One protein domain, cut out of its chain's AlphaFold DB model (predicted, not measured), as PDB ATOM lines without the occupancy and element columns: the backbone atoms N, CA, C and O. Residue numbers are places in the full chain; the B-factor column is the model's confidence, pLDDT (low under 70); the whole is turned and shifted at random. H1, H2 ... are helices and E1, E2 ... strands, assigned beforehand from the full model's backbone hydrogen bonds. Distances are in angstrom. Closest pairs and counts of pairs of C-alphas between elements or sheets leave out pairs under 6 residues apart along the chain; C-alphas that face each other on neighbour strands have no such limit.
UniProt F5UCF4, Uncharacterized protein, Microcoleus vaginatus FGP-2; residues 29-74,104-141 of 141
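AT A GLANCE: This is residues 29 to 74 and 104 to 141 of the 141 residues of an uncharacterized protein of Microcoleus vaginatus FGP-2 (UniProt F5UCF4). This is an elongated domain with two strand parts: at one end a three-stranded sheet, E2, E3 and E4, with H1 packed over one face, and at the other a two-stranded ribbon of E1 and E5. The short helix H2 lies in the middle between them. The 84 printed residues include two named helices and five named strands, in the order E1 H1 E2 E3 E4 H2 E5; the class is mixed, and both sheets, ordered E2 - E3 - E4 and E1 - E5, are antiparallel. The whole is only just compact, close to loose, with a radius of gyration of the C-alphas of 13.8 A and spans of 45 by 27 by 16 A.

HOW THE PARTS SIT: E2, residues 55 to 60, and E3, residues 65 to 70, form a hairpin, with N 58 and O 67 at 2.8 A. E4, residues 108 to 111, is antiparallel to E3, with N 66 and O 110 at 2.8 A. H1, residues 40 to 51, is on this sheet at a height over the sheet of 7.3 A; its closest C-alphas to E2 are those of Asp 44 and Ala 57, 4.7 A. H2, residues 112 to 119, touches H1 about perpendicular at 82 degrees; only residues 42 to 46 of H1 take part, and the closest C-alphas are those of Ala 43 and Val 115, 6.2 A. H1 and H2 with the sheet E2 E3 E4 make two layers, a layer of helices on one face of a sheet. E5, residues 133 to 140, is closest to H2 at the C-alphas of Cys 134 and Asn 113, 5.9 A. E1, residues 29 to 34, is antiparallel to E5, with N 31 and O 137 at 2.8 A. In H1 and H2 every O i to N i+4 pair is within hydrogen-bond range.

IN THESE COORDINATES: E1 begins at C-alpha 29, (-47.605, 162.234, 100.682), and E5, 20.9 A long, ends at C-alpha 140, (-41.442, 163.958, 102.096). H1 is 16.1 A long, E2 16.3 A and E3 16.5 A.

THE WHOLE: The C-alphas farthest apart are those of Asp 104 and Trp 141, 48.8 A. Residues 75 to 103 are not printed, and C-alphas 74 and 104 are 15.8 A apart across the cut. The link from H2 to E5 is long. The mean pLDDT of the printed part is 71.6; residues 122 to 141 are among those under 70.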
ATOM      1  N   ARG A  29     -46.635 163.149 101.293       66.19
ATOM      2  CA  ARG A  29     -47.605 162.234 100.682       66.19
ATOM      3  C   ARG A  29     -47.786 161.006 101.571       66.19
ATOM      4  O   ARG A  29     -46.804 160.349 101.917       66.19
ATOM      5  N   ARG A  30     -49.041 160.678 101.893       68.69
ATOM      6  CA  ARG A  30     -49.404 159.399 102.519       68.69
ATOM      7  C   ARG A  30     -49.179 158.260 101.523       68.69
ATOM      8  O   ARG A  30     -49.617 158.338 100.373       68.69
ATOM      9  N   VAL A  31     -48.478 157.226 101.963       66.56
ATOM     10  CA  VAL A  31     -48.212 155.990 101.231       66.56
ATOM     11  C   VAL A  31     -48.750 154.846 102.072       66.56
ATOM     12  O   VAL A  31     -48.309 154.650 103.199       66.56
ATOM     13  N   THR A  32     -49.687 154.093 101.516       68.06
ATOM     14  CA  THR A  32     -50.260 152.919 102.174       68.06
ATOM     15  C   THR A  32     -49.625 151.667 101.584       68.06
ATOM     16  O   THR A  32     -49.691 151.462 100.370       68.06
ATOM     17  N   TYR A  33     -49.019 150.837 102.431       69.81
ATOM     18  CA  TYR A  33     -48.461 149.540 102.044       69.81
ATOM     19  C   TYR A  33     -49.481 148.437 102.315       69.81
ATOM     20  O   TYR A  33     -50.038 148.372 103.416       69.81
ATOM     21  N   LYS A  34     -49.729 147.559 101.341       71.00
ATOM     22  CA  LYS A  34     -50.731 146.492 101.465       71.00
ATOM     23  C   LYS A  34     -50.080 145.140 101.717       71.00
ATOM     24  O   LYS A  34     -48.997 144.857 101.215       71.00
ATOM     25  N   ILE A  35     -50.787 144.260 102.424       69.19
ATOM     26  CA  ILE A  35     -50.367 142.860 102.612       69.19
ATOM     27  C   ILE A  35     -50.251 142.145 101.259       69.19
ATOM     28  O   ILE A  35     -49.360 141.322 101.070       69.19
ATOM     29  N   SER A  36     -51.085 142.521 100.283       70.81
ATOM     30  CA  SER A  36     -50.985 142.035  98.901       70.81
ATOM     31  C   SER A  36     -49.659 142.373  98.210       70.81
ATOM     32  O   SER A  36     -49.344 141.759  97.194       70.81
ATOM     33  N   ASP A  37     -48.894 143.337  98.729       71.94
ATOM     34  CA  ASP A  37     -47.585 143.720  98.191       71.94
ATOM     35  C   ASP A  37     -46.453 142.828  98.735       71.94
ATOM     36  O   ASP A  37     -45.305 142.950  98.291       71.94
ATOM     37  N   ILE A  38     -46.745 141.945  99.701       78.31
ATOM     38  CA  ILE A  38     -45.824 140.900 100.154       78.31
ATOM     39  C   ILE A  38     -45.834 139.781  99.121       78.31
ATOM     40  O   ILE A  38     -46.864 139.169  98.841       78.31
ATOM     41  N   ASN A  39     -44.657 139.473  98.589       84.69
ATOM     42  CA  ASN A  39     -44.471 138.326  97.717       84.69
ATOM     43  C   ASN A  39     -43.708 137.198  98.430       84.69
ATOM     44  O   ASN A  39     -43.168 137.351  99.527       84.69
ATOM     45  N   GLN A  40     -43.645 136.043  97.772       81.94
ATOM     46  CA  GLN A  40     -42.943 134.866  98.278       81.94
ATOM     47  C   GLN A  40     -41.453 135.143  98.568       81.94
ATOM     48  O   GLN A  40     -40.915 134.628  99.542       81.94
ATOM     49  N   SER A  41     -40.793 136.000  97.781       85.44
ATOM     50  CA  SER A  41     -39.384 136.358  97.986       85.44
ATOM     51  C   SER A  41     -39.155 137.215  99.232       85.44
ATOM     52  O   SER A  41     -38.142 137.033  99.906       85.44
ATOM     53  N   ASP A  42     -40.081 138.118  99.561       86.06
ATOM     54  CA  ASP A  42     -40.044 138.909 100.795       86.06
ATOM     55  C   ASP A  42     -40.170 137.992 102.020       86.06
ATOM     56  O   ASP A  42     -39.388 138.105 102.966       86.06
ATOM     57  N   ALA A  43     -41.098 137.030 101.961       86.69
ATOM     58  CA  ALA A  43     -41.283 136.024 103.002       86.69
ATOM     59  C   ALA A  43     -40.052 135.109 103.146       86.69
ATOM     60  O   ALA A  43     -39.587 134.866 104.257       86.69
ATOM     61  N   ASP A  44     -39.469 134.651 102.033       86.69
ATOM     62  CA  ASP A  44     -38.240 133.850 102.039       86.69
ATOM     63  C   ASP A  44     -37.059 134.618 102.640       86.69
ATOM     64  O   ASP A  44     -36.269 134.039 103.386       86.69
ATOM     65  N   ARG A  45     -36.926 135.915 102.333       89.62
ATOM     66  CA  ARG A  45     -35.861 136.758 102.889       89.62
ATOM     67  C   ARG A  45     -36.023 136.915 104.398       89.62
ATOM     68  O   ARG A  45     -35.059 136.696 105.122       89.62
ATOM     69  N   PHE A  46     -37.240 137.190 104.864       89.62
ATOM     70  CA  PHE A  46     -37.551 137.240 106.291       89.62
ATOM     71  C   PHE A  46     -37.205 135.923 106.998       89.62
ATOM     72  O   PHE A  46     -36.447 135.925 107.963       89.62
ATOM     73  N   CYS A  47     -37.679 134.778 106.494       86.69
ATOM     74  CA  CYS A  47     -37.408 133.489 107.131       86.69
ATOM     75  C   CYS A  47     -35.910 133.133 107.133       86.69
ATOM     76  O   CYS A  47     -35.426 132.525 108.089       86.69
ATOM     77  N   LYS A  48     -35.160 133.500 106.086       88.12
ATOM     78  CA  LYS A  48     -33.706 133.284 106.025       88.12
ATOM     79  C   LYS A  48     -32.932 134.162 106.993       88.12
ATOM     80  O   LYS A  48     -31.958 133.689 107.573       88.12
ATOM     81  N   ASP A  49     -33.354 135.407 107.168       89.44
ATOM     82  CA  ASP A  49     -32.704 136.325 108.098       89.44
ATOM     83  C   ASP A  49     -33.001 135.939 109.553       89.44
ATOM     84  O   ASP A  49     -32.102 135.984 110.390       89.44
ATOM     85  N   THR A  50     -34.221 135.478 109.842       87.00
ATOM     86  CA  THR A  50     -34.641 135.076 111.194       87.00
ATOM     87  C   THR A  50     -34.092 133.704 111.603       87.00
ATOM     88  O   THR A  50     -33.612 133.541 112.723       87.00
ATOM     89  N   TYR A  51     -34.131 132.709 110.706       84.88
ATOM     90  CA  TYR A  51     -33.828 131.300 111.029       84.88
ATOM     91  C   TYR A  51     -32.596 130.734 110.305       84.88
ATOM     92  O   TYR A  51     -32.237 129.566 110.479       84.88
ATOM     93  N   GLY A  52     -31.926 131.544 109.488       81.81
ATOM     94  CA  GLY A  52     -30.725 131.175 108.743       81.81
ATOM     95  C   GLY A  52     -30.988 130.744 107.295       81.81
ATOM     96  O   GLY A  52     -32.099 130.400 106.895       81.81
ATOM     97  N   GLN A  53     -29.914 130.706 106.501       80.38
ATOM     98  CA  GLN A  53     -29.944 130.587 105.031       80.38
ATOM     99  C   GLN A  53     -30.587 129.305 104.472       80.38
ATOM    100  O   GLN A  53     -30.979 129.269 103.305       80.38
ATOM    101  N   ASN A  54     -30.730 128.264 105.296       75.94
ATOM    102  CA  ASN A  54     -31.353 126.997 104.904       75.94
ATOM    103  C   ASN A  54     -32.876 126.992 105.121       75.94
ATOM    104  O   ASN A  54     -33.494 125.931 105.058       75.94
ATOM    105  N   THR A  55     -33.475 128.147 105.399       78.81
ATOM    106  CA  THR A  55     -34.912 128.306 105.636       78.81
ATOM    107  C   THR A  55     -35.611 128.817 104.377       78.81
ATOM    108  O   THR A  55     -35.044 129.566 103.580       78.81
ATOM    109  N   SER A  56     -36.846 128.377 104.181       82.25
ATOM    110  CA  SER A  56     -37.780 128.845 103.163       82.25
ATOM    111  C   SER A  56     -39.112 129.198 103.804       82.25
ATOM    112  O   SER A  56     -39.484 128.639 104.837       82.25
ATOM    113  N   ALA A  57     -39.840 130.094 103.165       86.00
ATOM    114  CA  ALA A  57     -41.172 130.488 103.564       86.00
ATOM    115  C   ALA A  57     -42.229 129.762 102.732       86.00
ATOM    116  O   ALA A  57     -42.020 129.434 101.565       86.00
ATOM    117  N   ARG A  58     -43.420 129.603 103.295       85.75
ATOM    118  CA  ARG A  58     -44.658 129.436 102.537       85.75
ATOM    119  C   ARG A  58     -45.584 130.586 102.898       85.75
ATOM    120  O   ARG A  58     -45.923 130.748 104.069       85.75
ATOM    121  N   LEU A  59     -45.981 131.358 101.894       82.62
ATOM    122  CA  LEU A  59     -46.958 132.428 102.041       82.62
ATOM    123  C   LEU A  59     -48.378 131.842 102.017       82.62
ATOM    124  O   LEU A  59     -48.720 131.079 101.114       82.62
ATOM    125  N   ASP A  60     -49.200 132.194 102.999       79.69
ATOM    126  CA  ASP A  60     -50.618 131.839 103.056       79.69
ATOM    127  C   ASP A  60     -51.438 133.100 103.388       79.69
ATOM    128  O   ASP A  60     -51.782 133.359 104.548       79.69
ATOM    129  N   PRO A  61     -51.707 133.926 102.359       73.62
ATOM    130  CA  PRO A  61     -52.336 135.228 102.530       73.62
ATOM    131  C   PRO A  61     -53.808 135.137 102.941       73.62
ATOM    132  O   PRO A  61     -54.349 136.094 103.484       73.62
ATOM    133  N   GLU A  62     -54.462 133.997 102.707       76.56
ATOM    134  CA  GLU A  62     -55.860 133.781 103.094       76.56
ATOM    135  C   GLU A  62     -56.023 133.645 104.611       76.56
ATOM    136  O   GLU A  62     -57.078 133.969 105.150       76.56
ATOM    137  N   ASN A  63     -54.969 133.197 105.296       77.62
ATOM    138  CA  ASN A  63     -54.962 132.936 106.732       77.62
ATOM    139  C   ASN A  63     -54.062 133.911 107.510       77.62
ATOM    140  O   ASN A  63     -53.685 133.608 108.639       77.62
ATOM    141  N   ASP A  64     -53.687 135.041 106.900       76.88
ATOM    142  CA  ASP A  64     -52.779 136.042 107.478       76.88
ATOM    143  C   ASP A  64     -51.454 135.453 108.005       76.88
ATOM    144  O   ASP A  64     -50.949 135.848 109.057       76.88
ATOM    145  N   ARG A  65     -50.884 134.459 107.307       82.50
ATOM    146  CA  ARG A  65     -49.729 133.724 107.836       82.50
ATOM    147  C   ARG A  65     -48.617 133.461 106.837       82.50
ATOM    148  O   ARG A  65     -48.808 133.320 105.629       82.50
ATOM    149  N   ILE A  66     -47.431 133.325 107.404       85.12
ATOM    150  CA  ILE A  66     -46.206 132.875 106.770       85.12
ATOM    151  C   ILE A  66     -45.677 131.717 107.591       85.12
ATOM    152  O   ILE A  66     -45.646 131.764 108.817       85.12
ATOM    153  N   ILE A  67     -45.266 130.668 106.897       86.44
ATOM    154  CA  ILE A  67     -44.740 129.464 107.521       86.44
ATOM    155  C   ILE A  67     -43.264 129.381 107.160       86.44
ATOM    156  O   ILE A  67     -42.918 129.054 106.023       86.44
ATOM    157  N   CYS A  68     -42.393 129.698 108.113       86.81
ATOM    158  CA  CYS A  68     -40.960 129.502 107.980       86.81
ATOM    159  C   CYS A  68     -40.630 128.039 108.279       86.81
ATOM    160  O   CYS A  68     -41.022 127.480 109.302       86.81
ATOM    161  N   SER A  69     -39.913 127.394 107.367       80.00
ATOM    162  CA  SER A  69     -39.491 126.004 107.520       80.00
ATOM    163  C   SER A  69     -38.107 125.801 106.933       80.00
ATOM    164  O   SER A  69     -37.735 126.424 105.936       80.00
ATOM    165  N   ARG A  70     -37.313 124.920 107.539       74.25
ATOM    166  CA  ARG A  70     -36.009 124.568 106.983       74.25
ATOM    167  C   ARG A  70     -36.224 123.784 105.694       74.25
ATOM    168  O   ARG A  70     -36.866 122.736 105.702       74.25
ATOM    169  N   ARG A  71     -35.685 124.272 104.580       60.47
ATOM    170  CA  ARG A  71     -35.718 123.544 103.315       60.47
ATOM    171  C   ARG A  71     -34.880 122.281 103.508       60.47
ATOM    172  O   ARG A  71     -33.671 122.370 103.728       60.47
ATOM    173  N   ALA A  72     -35.492 121.104 103.385       51.00
ATOM    174  CA  ALA A  72     -34.726 119.933 102.988       51.00
ATOM    175  C   ALA A  72     -34.042 120.321 101.677       51.00
ATOM    176  O   ALA A  72     -34.719 120.772 100.751       51.00
ATOM    177  N   SER A  73     -32.713 120.249 101.622       41.41
ATOM    178  CA  SER A  73     -31.960 120.531 100.404       41.41
ATOM    179  C   SER A  73     -32.477 119.613  99.298       41.41
ATOM    180  O   SER A  73     -32.075 118.458  99.177       41.41
ATOM    181  N   THR A  74     -33.434 120.093  98.505       42.06
ATOM    182  CA  THR A  74     -33.803 119.441  97.262       42.06
ATOM    183  C   THR A  74     -32.607 119.683  96.367       42.06
ATOM    184  O   THR A  74     -32.363 120.826  95.973       42.06
ATOM    185  N   ASP A 104     -38.133 116.865 112.585       43.34
ATOM    186  CA  ASP A 104     -37.472 118.191 112.588       43.34
ATOM    187  C   ASP A 104     -38.165 119.268 111.727       43.34
ATOM    188  O   ASP A 104     -37.608 120.342 111.474       43.34
ATOM    189  N   TRP A 105     -39.409 119.036 111.306       51.78
ATOM    190  CA  TRP A 105     -40.255 120.067 110.697       51.78
ATOM    191  C   TRP A 105     -40.813 121.010 111.767       51.78
ATOM    192  O   TRP A 105     -42.017 121.049 112.018       51.78
ATOM    193  N   LYS A 106     -39.953 121.799 112.412       60.81
ATOM    194  CA  LYS A 106     -40.434 122.949 113.184       60.81
ATOM    195  C   LYS A 106     -40.909 124.013 112.198       60.81
ATOM    196  O   LYS A 106     -40.109 124.735 111.609       60.81
ATOM    197  N   GLN A 107     -42.213 124.003 111.941       72.25
ATOM    198  CA  GLN A 107     -42.907 125.081 111.253       72.25
ATOM    199  C   GLN A 107     -43.030 126.239 112.237       72.25
ATOM    200  O   GLN A 107     -43.718 126.121 113.248       72.25
ATOM    201  N   GLU A 108     -42.336 127.330 111.946       84.56
ATOM    202  CA  GLU A 108     -42.462 128.573 112.697       84.56
ATOM    203  C   GLU A 108     -43.477 129.455 111.971       84.56
ATOM    204  O   GLU A 108     -43.363 129.705 110.765       84.56
ATOM    205  N   PHE A 109     -44.524 129.852 112.689       87.56
ATOM    206  CA  PHE A 109     -45.637 130.614 112.137       87.56
ATOM    207  C   PHE A 109     -45.452 132.093 112.443       87.56
ATOM    208  O   PHE A 109     -45.234 132.472 113.590       87.56
ATOM    209  N   HIS A 110     -45.605 132.915 111.414       87.06
ATOM    210  CA  HIS A 110     -45.499 134.366 111.485       87.06
ATOM    211  C   HIS A 110     -46.719 135.004 110.856       87.06
ATOM    212  O   HIS A 110     -47.280 134.472 109.900       87.06
ATOM    213  N   HIS A 111     -47.100 136.168 111.355       84.44
ATOM    214  CA  HIS A 111     -48.141 136.972 110.732       84.44
ATOM    215  C   HIS A 111     -47.583 137.747 109.530       84.44
ATOM    216  O   HIS A 111     -46.404 138.112 109.501       84.44
ATOM    217  N   LEU A 112     -48.420 138.041 108.527       78.94
ATOM    218  CA  LEU A 112     -47.981 138.826 107.358       78.94
ATOM    219  C   LEU A 112     -47.494 140.222 107.763       78.94
ATOM    220  O   LEU A 112     -46.602 140.783 107.124       78.94
ATOM    221  N   ASN A 113     -48.023 140.766 108.862       76.62
ATOM    222  CA  ASN A 113     -47.564 142.035 109.413       76.62
ATOM    223  C   ASN A 113     -46.070 142.039 109.791       76.62
ATOM    224  O   ASN A 113     -45.429 143.082 109.682       76.62
ATOM    225  N   GLU A 114     -45.488 140.905 110.185       81.31
ATOM    226  CA  GLU A 114     -44.079 140.805 110.570       81.31
ATOM    227  C   GLU A 114     -43.172 140.964 109.353       81.31
ATOM    228  O   GLU A 114     -42.180 141.694 109.397       81.31
ATOM    229  N   VAL A 115     -43.563 140.377 108.222       83.44
ATOM    230  CA  VAL A 115     -42.841 140.554 106.956       83.44
ATOM    231  C   VAL A 115     -43.025 141.952 106.397       83.44
ATOM    232  O   VAL A 115     -42.081 142.532 105.860       83.44
ATOM    233  N   CYS A 116     -44.193 142.545 106.601       78.44
ATOM    234  CA  CYS A 116     -44.396 143.946 106.283       78.44
ATOM    235  C   CYS A 116     -43.528 144.890 107.125       78.44
ATOM    236  O   CYS A 116     -42.910 145.791 106.560       78.44
ATOM    237  N   ASN A 117     -43.409 144.657 108.436       77.69
ATOM    238  CA  ASN A 117     -42.476 145.379 109.311       77.69
ATOM    239  C   ASN A 117     -41.030 145.236 108.845       77.69
ATOM    240  O   ASN A 117     -40.267 146.198 108.837       77.69
ATOM    241  N   TYR A 118     -40.655 144.020 108.462       82.12
ATOM    242  CA  TYR A 118     -39.321 143.715 107.977       82.12
ATOM    243  C   TYR A 118     -39.018 144.410 106.636       82.12
ATOM    244  O   TYR A 118     -37.907 144.895 106.422       82.12
ATOM    245  N   LYS A 119     -40.001 144.506 105.732       78.69
ATOM    246  CA  LYS A 119     -39.867 145.184 104.432       78.69
ATOM    247  C   LYS A 119     -39.875 146.712 104.556       78.69
ATOM    248  O   LYS A 119     -39.175 147.379 103.794       78.69
ATOM    249  N   HIS A 120     -40.632 147.250 105.510       75.62
ATOM    250  CA  HIS A 120     -40.841 148.685 105.719       75.62
ATOM    251  C   HIS A 120     -40.562 149.087 107.178       75.62
ATOM    252  O   HIS A 120     -41.471 149.507 107.900       75.62
ATOM    253  N   PRO A 121     -39.306 148.965 107.649       70.25
ATOM    254  CA  PRO A 121     -38.984 149.242 109.040       70.25
ATOM    255  C   PRO A 121     -39.221 150.719 109.363       70.25
ATOM    256  O   PRO A 121     -38.679 151.599 108.698       70.25
ATOM    257  N   ARG A 122     -39.972 150.988 110.440       62.88
ATOM    258  CA  ARG A 122     -40.237 152.340 110.981       62.88
ATOM    259  C   ARG A 122     -41.069 153.257 110.070       62.88
ATOM    260  O   ARG A 122     -41.158 154.449 110.346       62.88
ATOM    261  N   GLU A 123     -41.707 152.715 109.034       59.78
ATOM    262  CA  GLU A 123     -42.504 153.478 108.065       59.78
ATOM    263  C   GLU A 123     -44.028 153.332 108.268       59.78
ATOM    264  O   GLU A 123     -44.770 153.188 107.303       59.78
ATOM    265  N   GLY A 124     -44.533 153.405 109.505       55.25
ATOM    266  CA  GLY A 124     -45.962 153.675 109.723       55.25
ATOM    267  C   GLY A 124     -46.607 153.078 110.970       55.25
ATOM    268  O   GLY A 124     -45.965 152.434 111.796       55.25
ATOM    269  N   THR A 125     -47.918 153.303 111.094       50.81
ATOM    270  CA  THR A 125     -48.802 152.727 112.124       50.81
ATOM    271  C   THR A 125     -49.642 151.602 111.516       50.81
ATOM    272  O   THR A 125     -50.057 151.713 110.366       50.81
ATOM    273  N   TRP A 126     -49.870 150.514 112.261       52.94
ATOM    274  CA  TRP A 126     -50.710 149.400 111.805       52.94
ATOM    275  C   TRP A 126     -52.159 149.881 111.671       52.94
ATOM    276  O   TRP A 126     -52.739 150.348 112.653       52.94
ATOM    277  N   VAL A 127     -52.729 149.800 110.468       52.00
ATOM    278  CA  VAL A 127     -54.092 150.276 110.195       52.00
ATOM    279  C   VAL A 127     -54.987 149.079 109.915       52.00
ATOM    280  O   VAL A 127     -54.798 148.340 108.952       52.00
ATOM    281  N   GLY A 128     -55.933 148.867 110.830       45.94
ATOM    282  CA  GLY A 128     -56.822 147.712 110.901       45.94
ATOM    283  C   GLY A 128     -57.904 147.668 109.822       45.94
ATOM    284  O   GLY A 128     -59.076 147.523 110.158       45.94
ATOM    285  N   ASP A 129     -57.528 147.712 108.540       53.06
ATOM    286  CA  ASP A 129     -58.403 147.480 107.372       53.06
ATOM    287  C   ASP A 129     -58.851 146.004 107.257       53.06
ATOM    288  O   ASP A 129     -58.816 145.389 106.190       53.06
ATOM    289  N   GLY A 130     -59.197 145.365 108.375       51.84
ATOM    290  CA  GLY A 130     -59.563 143.948 108.399       51.84
ATOM    291  C   GLY A 130     -58.435 143.011 107.950       51.84
ATOM    292  O   GLY A 130     -58.716 141.954 107.393       51.84
ATOM    293  N   GLY A 131     -57.169 143.398 108.164       50.44
ATOM    294  CA  GLY A 131     -56.005 142.540 107.911       50.44
ATOM    295  C   GLY A 131     -55.506 142.523 106.464       50.44
ATOM    296  O   GLY A 131     -54.949 141.520 106.033       50.44
ATOM    297  N   ARG A 132     -55.708 143.597 105.680       51.59
ATOM    298  CA  ARG A 132     -55.190 143.705 104.292       51.59
ATOM    299  C   ARG A 132     -54.193 144.838 104.046       51.59
ATOM    300  O   ARG A 132     -53.549 144.861 102.993       51.59
ATOM    301  N   SER A 133     -54.028 145.736 105.008       57.47
ATOM    302  CA  SER A 133     -53.087 146.856 104.961       57.47
ATOM    303  C   SER A 133     -52.030 146.663 106.046       57.47
ATOM    304  O   SER A 133     -52.340 146.204 107.141       57.47
ATOM    305  N   CYS A 134     -50.774 146.969 105.732       61.78
ATOM    306  CA  CYS A 134     -49.659 146.797 106.654       61.78
ATOM    307  C   CYS A 134     -49.338 148.069 107.436       61.78
ATOM    308  O   CYS A 134     -49.197 148.000 108.653       61.78
ATOM    309  N   TYR A 135     -49.218 149.210 106.746       64.44
ATOM    310  CA  TYR A 135     -48.808 150.489 107.332       64.44
ATOM    311  C   TYR A 135     -49.270 151.676 106.485       64.44
ATOM    312  O   TYR A 135     -49.293 151.587 105.254       64.44
ATOM    313  N   ASP A 136     -49.531 152.806 107.148       57.03
ATOM    314  CA  ASP A 136     -49.526 154.135 106.531       57.03
ATOM    315  C   ASP A 136     -48.219 154.871 106.851       57.03
ATOM    316  O   ASP A 136     -47.943 155.187 108.009       57.03
ATOM    317  N   SER A 137     -47.429 155.159 105.818       56.09
ATOM    318  CA  SER A 137     -46.207 155.966 105.877       56.09
ATOM    319  C   SER A 137     -46.442 157.365 105.316       56.09
ATOM    320  O   SER A 137     -47.289 157.562 104.443       56.09
ATOM    321  N   TYR A 138     -45.636 158.334 105.741       56.53
ATOM    322  CA  TYR A 138     -45.605 159.675 105.163       56.53
ATOM    323  C   TYR A 138     -44.230 159.921 104.546       56.53
ATOM    324  O   TYR A 138     -43.225 159.949 105.254       56.53
ATOM    325  N   ARG A 139     -44.174 160.107 103.224       55.53
ATOM    326  CA  ARG A 139     -42.936 160.478 102.523       55.53
ATOM    327  C   ARG A 139     -42.907 161.973 102.250       55.53
ATOM    328  O   ARG A 139     -43.882 162.516 101.736       55.53
ATOM    329  N   THR A 140     -41.788 162.613 102.569       51.41
ATOM    330  CA  THR A 140     -41.442 163.958 102.096       51.41
ATOM    331  C   THR A 140     -40.708 163.841 100.764       51.41
ATOM    332  O   THR A 140     -39.863 162.954 100.624       51.41
ATOM    333  N   TRP A 141     -41.048 164.693  99.799       55.09
ATOM    334  CA  TRP A 141     -40.314 164.811  98.533       55.09
ATOM    335  C   TRP A 141     -39.022 165.607  98.698       55.09
ATOM    336  O   TRP A 141     -39.022 166.547  99.526       55.09
TER     337      TRP A 141